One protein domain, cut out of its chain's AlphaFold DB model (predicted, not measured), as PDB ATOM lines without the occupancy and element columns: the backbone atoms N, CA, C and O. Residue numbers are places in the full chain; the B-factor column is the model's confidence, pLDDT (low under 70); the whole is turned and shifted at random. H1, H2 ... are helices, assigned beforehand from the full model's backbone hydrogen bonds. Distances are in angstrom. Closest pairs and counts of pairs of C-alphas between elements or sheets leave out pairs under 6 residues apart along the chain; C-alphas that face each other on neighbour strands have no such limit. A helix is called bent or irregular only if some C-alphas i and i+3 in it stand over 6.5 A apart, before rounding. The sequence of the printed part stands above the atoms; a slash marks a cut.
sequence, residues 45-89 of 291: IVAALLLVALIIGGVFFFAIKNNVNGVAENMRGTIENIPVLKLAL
ATOM      1  N   ILE A  45     -42.533 -17.718  42.363       86.50
ATOM      2  CA  ILE A  45     -41.203 -18.219  41.985       86.50
ATOM      3  C   ILE A  45     -40.434 -17.170  41.181       86.50
ATOM      4  O   ILE A  45     -39.264 -16.917  41.463       86.50
ATOM      5  N   VAL A  46     -41.079 -16.528  40.203       86.62
ATOM      6  CA  VAL A  46     -40.459 -15.457  39.410       86.62
ATOM      7  C   VAL A  46     -40.072 -14.278  40.308       86.62
ATOM      8  O   VAL A  46     -38.966 -13.763  40.178       86.62
ATOM      9  N   ALA A  47     -40.919 -13.892  41.264       86.06
ATOM     10  CA  ALA A  47     -40.612 -12.838  42.229       86.06
ATOM     11  C   ALA A  47     -39.423 -13.203  43.137       86.06
ATOM     12  O   ALA A  47     -38.535 -12.374  43.343       86.06
ATOM     13  N   ALA A  48     -39.356 -14.443  43.630       86.88
ATOM     14  CA  ALA A  48     -38.227 -14.927  44.423       86.88
ATOM     15  C   ALA A  48     -36.918 -14.944  43.610       86.88
ATOM     16  O   ALA A  48     -35.883 -14.492  44.101       86.88
ATOM     17  N   LEU A  49     -36.962 -15.394  42.351       89.19
ATOM     18  CA  LEU A  49     -35.810 -15.367  41.443       89.19
ATOM     19  C   LEU A  49     -35.351 -13.938  41.133       89.19
ATOM     20  O   LEU A  49     -34.150 -13.675  41.133       89.19
ATOM     21  N   LEU A  50     -36.284 -13.005  40.923       89.19
ATOM     22  CA  LEU A  50     -35.967 -11.588  40.732       89.19
ATOM     23  C   LEU A  50     -35.297 -10.984  41.971       89.19
ATOM     24  O   LEU A  50     -34.328 -10.241  41.834       89.19
ATOM     25  N   LEU A  51     -35.758 -11.326  43.177       90.31
ATOM     26  CA  LEU A  51     -35.169 -10.841  44.428       90.31
ATOM     27  C   LEU A  51     -33.731 -11.356  44.599       90.31
ATOM     28  O   LEU A  51     -32.824 -10.577  44.889       90.31
ATOM     29  N   VAL A  52     -33.495 -12.644  44.333       89.25
ATOM     30  CA  VAL A  52     -32.143 -13.229  44.345       89.25
ATOM     31  C   VAL A  52     -31.247 -12.566  43.293       89.25
ATOM     32  O   VAL A  52     -30.112 -12.200  43.600       89.25
ATOM     33  N   ALA A  53     -31.756 -12.339  42.078       86.19
ATOM     34  CA  ALA A  53     -31.019 -11.646  41.023       86.19
ATOM     35  C   ALA A  53     -30.667 -10.198  41.405       86.19
ATOM     36  O   ALA A  53     -29.564  -9.747  41.102       86.19
ATOM     37  N   LEU A  54     -31.550  -9.484  42.113       88.19
ATOM     38  CA  LEU A  54     -31.281  -8.136  42.622       88.19
ATOM     39  C   LEU A  54     -30.207  -8.124  43.714       88.19
ATOM     40  O   LEU A  54     -29.355  -7.241  43.696       88.19
ATOM     41  N   ILE A  55     -30.209  -9.092  44.637       90.38
ATOM     42  CA  ILE A  55     -29.169  -9.193  45.675       90.38
ATOM     43  C   ILE A  55     -27.811  -9.472  45.028       90.38
ATOM     44  O   ILE A  55     -26.846  -8.757  45.291       90.38
ATOM     45  N   ILE A  56     -27.737 -10.473  44.147       87.06
ATOM     46  CA  ILE A  56     -26.495 -10.830  43.449       87.06
ATOM     47  C   ILE A  56     -26.024  -9.652  42.587       87.06
ATOM     48  O   ILE A  56     -24.871  -9.238  42.684       87.06
ATOM     49  N   GLY A  57     -26.926  -9.059  41.801       85.50
ATOM     50  CA  GLY A  57     -26.638  -7.886  40.978       85.50
ATOM     51  C   GLY A  57     -26.176  -6.683  41.802       85.50
ATOM     52  O   GLY A  57     -25.229  -6.010  41.407       85.50
ATOM     53  N   GLY A  58     -26.777  -6.450  42.969       87.38
ATOM     54  CA  GLY A  58     -26.386  -5.393  43.902       87.38
ATOM     55  C   GLY A  58     -24.990  -5.599  44.490       87.38
ATOM     56  O   GLY A  58     -24.204  -4.653  44.538       87.38
ATOM     57  N   VAL A  59     -24.639  -6.834  44.870       88.25
ATOM     58  CA  VAL A  59     -23.286  -7.179  45.345       88.25
ATOM     59  C   VAL A  59     -22.251  -6.963  44.237       88.25
ATOM     60  O   VAL A  59     -21.218  -6.341  44.482       88.25
ATOM     61  N   PHE A  60     -22.539  -7.400  43.007       86.56
ATOM     62  CA  PHE A  60     -21.665  -7.149  41.857       86.56
ATOM     63  C   PHE A  60     -21.528  -5.656  41.546       86.56
ATOM     64  O   PHE A  60     -20.414  -5.170  41.357       86.56
ATOM     65  N   PHE A  61     -22.631  -4.909  41.550       88.62
ATOM     66  CA  PHE A  61     -22.625  -3.462  41.342       88.62
ATOM     67  C   PHE A  61     -21.750  -2.751  42.385       88.62
ATOM     68  O   PHE A  61     -20.944  -1.890  42.039       88.62
ATOM     69  N   PHE A  62     -21.848  -3.146  43.658       89.31
ATOM     70  CA  PHE A  62     -21.019  -2.600  44.731       89.31
ATOM     71  C   PHE A  62     -19.533  -2.969  44.588       89.31
ATOM     72  O   PHE A  62     -18.666  -2.121  44.813       89.31
ATOM     73  N   ALA A  63     -19.227  -4.208  44.193       87.88
ATOM     74  CA  ALA A  63     -17.855  -4.666  43.974       87.88
ATOM     75  C   ALA A  63     -17.169  -3.913  42.820       87.88
ATOM     76  O   ALA A  63     -16.008  -3.524  42.948       87.88
ATOM     77  N   ILE A  64     -17.901  -3.656  41.731       89.19
ATOM     78  CA  ILE A  64     -17.427  -2.858  40.591       89.19
ATOM     79  C   ILE A  64     -17.236  -1.394  41.016       89.19
ATOM     80  O   ILE A  64     -16.171  -0.828  40.788       89.19
ATOM     81  N   LYS A  65     -18.210  -0.803  41.720       88.38
ATOM     82  CA  LYS A  65     -18.150   0.602  42.162       88.38
ATOM     83  C   LYS A  65     -16.942   0.924  43.037       88.38
ATOM     84  O   LYS A  65     -16.366   1.997  42.901       88.38
ATOM     85  N   ASN A  66     -16.558   0.006  43.919       88.12
ATOM     86  CA  ASN A  66     -15.401   0.184  44.800       88.12
ATOM     87  C   ASN A  66     -14.108  -0.430  44.240       88.12
ATOM     88  O   ASN A  66     -13.121  -0.507  44.967       88.12
ATOM     89  N   ASN A  67     -14.120  -0.898  42.985       88.50
ATOM     90  CA  ASN A  67     -13.007  -1.596  42.340       88.50
ATOM     91  C   ASN A  67     -12.367  -2.675  43.240       88.50
ATOM     92  O   ASN A  67     -11.143  -2.765  43.367       88.50
ATOM     93  N   VAL A  68     -13.199  -3.479  43.916       83.81
ATOM     94  CA  VAL A  68     -12.736  -4.466  44.903       83.81
ATOM     95  C   VAL A  68     -11.804  -5.457  44.209       83.81
ATOM     96  O   VAL A  68     -12.204  -6.117  43.254       83.81
ATOM     97  N   ASN A  69     -10.555  -5.542  44.676       82.75
ATOM     98  CA  ASN A  69      -9.510  -6.393  44.097       82.75
ATOM     99  C   ASN A  69      -9.277  -6.172  42.580       82.75
ATOM    100  O   ASN A  69      -8.927  -7.109  41.863       82.75
ATOM    101  N   GLY A  70      -9.508  -4.952  42.075       82.19
ATOM    102  CA  GLY A  70      -9.265  -4.592  40.674       82.19
ATOM    103  C   GLY A  70     -10.302  -5.125  39.677       82.19
ATOM    104  O   GLY A  70     -10.032  -5.157  38.479       82.19
ATOM    105  N   VAL A  71     -11.475  -5.583  40.132       85.25
ATOM    106  CA  VAL A  71     -12.520  -6.156  39.257       85.25
ATOM    107  C   VAL A  71     -13.005  -5.165  38.197       85.25
ATOM    108  O   VAL A  71     -13.224  -5.560  37.051       85.25
ATOM    109  N   ALA A  72     -13.159  -3.888  38.554       85.31
ATOM    110  CA  ALA A  72     -13.629  -2.879  37.614       85.31
ATOM    111  C   ALA A  72     -12.577  -2.558  36.546       85.31
ATOM    112  O   ALA A  72     -12.953  -2.312  35.406       85.31
ATOM    113  N   GLU A  73     -11.288  -2.634  36.890       83.31
ATOM    114  CA  GLU A  73     -10.169  -2.464  35.954       83.31
ATOM    115  C   GLU A  73      -9.994  -3.689  35.042       83.31
ATOM    116  O   GLU A  73      -9.955  -3.561  33.820       83.31
ATOM    117  N   ASN A  74      -9.964  -4.893  35.622       85.50
ATOM    118  CA  ASN A  74      -9.689  -6.142  34.902       85.50
ATOM    119  C   ASN A  74     -10.810  -6.539  33.934       85.50
ATOM    120  O   ASN A  74     -10.558  -7.175  32.913       85.50
ATOM    121  N   MET A  75     -12.059  -6.194  34.260       84.19
ATOM    122  CA  MET A  75     -13.236  -6.544  33.459       84.19
ATOM    123  C   MET A  75     -13.912  -5.321  32.834       84.19
ATOM    124  O   MET A  75     -15.046  -5.432  32.362       84.19
ATOM    125  N   ARG A  76     -13.229  -4.168  32.796       85.12
ATOM    126  CA  ARG A  76     -13.795  -2.889  32.347       85.12
ATOM    127  C   ARG A  76     -14.499  -2.995  30.999       85.12
ATOM    128  O   ARG A  76     -15.672  -2.651  30.900       85.12
ATOM    129  N   GLY A  77     -13.816  -3.568  30.005       85.12
ATOM    130  CA  GLY A  77     -14.353  -3.736  28.651       85.12
ATOM    131  C   GLY A  77     -15.601  -4.622  28.585       85.12
ATOM    132  O   GLY A  77     -16.458  -4.420  27.734       85.12
ATOM    133  N   THR A  78     -15.768  -5.570  29.509       87.38
ATOM    134  CA  THR A  78     -16.985  -6.393  29.593       87.38
ATOM    135  C   THR A  78     -18.110  -5.649  30.312       87.38
ATOM    136  O   THR A  78     -19.260  -5.692  29.880       87.38
ATOM    137  N   ILE A  79     -17.786  -4.950  31.401       88.44
ATOM    138  CA  ILE A  79     -18.744  -4.233  32.252       88.44
ATOM    139  C   ILE A  79     -19.339  -3.018  31.527       88.44
ATOM    140  O   ILE A  79     -20.533  -2.745  31.660       88.44
ATOM    141  N   GLU A  80     -18.529  -2.312  30.737       87.81
ATOM    142  CA  GLU A  80     -18.929  -1.124  29.976       87.81
ATOM    143  C   GLU A  80     -20.055  -1.423  28.975       87.81
ATOM    144  O   GLU A  80     -20.952  -0.604  28.765       87.81
ATOM    145  N   ASN A  81     -20.069  -2.644  28.437       88.94
ATOM    146  CA  ASN A  81     -21.077  -3.119  27.494       88.94
ATOM    147  C   ASN A  81     -22.415  -3.508  28.155       88.94
ATOM    148  O   ASN A  81     -23.380  -3.812  27.453       88.94
ATOM    149  N   ILE A  82     -22.514  -3.490  29.491       87.19
ATOM    150  CA  ILE A  82     -23.727  -3.868  30.230       87.19
ATOM    151  C   ILE A  82     -24.428  -2.594  30.748       87.19
ATOM    152  O   ILE A  82     -23.882  -1.909  31.616       87.19
ATOM    153  N   PRO A  83     -25.662  -2.271  30.297       84.75
ATOM    154  CA  PRO A  83     -26.315  -0.981  30.562       84.75
ATOM    155  C   PRO A  83     -26.438  -0.568  32.033       84.75
ATOM    156  O   PRO A  83     -26.369   0.621  32.331       84.75
ATOM    157  N   VAL A  84     -26.625  -1.528  32.942       83.12
ATOM    158  CA  VAL A  84     -26.766  -1.264  34.384       83.12
ATOM    159  C   VAL A  84     -25.406  -1.244  35.086       83.12
ATOM    160  O   VAL A  84     -25.201  -0.448  35.997       83.12
ATOM    161  N   LEU A  85     -24.455  -2.078  34.655       85.00
ATOM    162  CA  LEU A  85     -23.158  -2.210  35.326       85.00
ATOM    163  C   LEU A  85     -22.143  -1.147  34.891       85.00
ATOM    164  O   LEU A  85     -21.279  -0.793  35.687       85.00
ATOM    165  N   LYS A  86     -22.287  -0.553  33.698       86.38
ATOM    166  CA  LYS A  86     -21.454   0.585  33.268       86.38
ATOM    167  C   LYS A  86     -21.530   1.780  34.226       86.38
ATOM    168  O   LYS A  86     -20.561   2.512  34.366       86.38
ATOM    169  N   LEU A  87     -22.668   1.961  34.909       87.75
ATOM    170  CA  LEU A  87     -22.881   3.033  35.890       87.75
ATOM    171  C   LEU A  87     -22.056   2.837  37.170       87.75
ATOM    172  O   LEU A  87     -21.863   3.787  37.924       87.75
ATOM    173  N   ALA A  88     -21.601   1.610  37.429       85.00
ATOM    174  CA  ALA A  88     -20.725   1.298  38.547       85.00
ATOM    175  C   ALA A  88     -19.240   1.437  38.196       85.00
ATOM    176  O   ALA A  88     -18.423   1.326  39.099       85.00
ATOM    177  N   LEU A  89     -18.855   1.651  36.933       85.56
ATOM    178  CA  LEU A  89     -17.437   1.778  36.599       85.56
ATOM    179  C   LEU A  89     -16.845   3.050  37.228       85.56
ATOM    180  O   LEU A  89     -17.422   4.129  37.060       85.56
TER     181      LEU A  89
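AT A GLANCE: This is residues 45 to 89 of the 291 residues of an uncharacterized protein of Ruminiclostridium hungatei (UniProt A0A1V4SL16). One long helix, H1, sticks out as an arm over residues 45 to 56, and its far end meets a small head in which H2 turns off at a corner, H3 follows, and residues 81 to 89 fold back towards H1's end. The printed part has 45 residues with three named helices, H1, H2 and H3 in chain order, and no named strand: all helix. It is only just loose, close to compact, with a radius of gyration of the C-alphas of 11.5 A, and elongated, spanning 35 by 20 by 13 A.

IN THESE COORDINATES: Find C-alpha 45 at (-41.203, -18.219, 41.985); from there H1, residues 45 to 65, runs 29.8 A to C-alpha 65 at (-18.150, 0.602, 42.162). Next come H2, residues 68 to 74, 10.6 A long and irregular, with C-alphas 69 and 72 8.4 A apart, and H3, residues 76 to 80, which ends with C-alpha 80 at (-18.929, -1.124, 29.976).

HOW THE PARTS SIT: Look at residues 63 to 65 of H1, which alone touch H2, only at the corner; the closest C-alphas, of Ile 64 and Ala 72, are 4.8 A apart. The two lines are about perpendicular, at 85 degrees. H2 and H3 are close but not clearly touching, the closest C-alphas, of Ala 72 and Ile 79, being 7.5 A apart. H1 and H3 are apart. In H1 and H3 every O i to N i+4 pair is within hydrogen-bond range; in H2 1 of 3 is, beside 2 of 4 O i to N i+3 pairs.

THE WHOLE: The C-alphas farthest apart, of Ile 45 and Glu 73, are 35.3 A apart. The printed part has no cut, both links are tight, and no printed residue is under 70 in pLDDT.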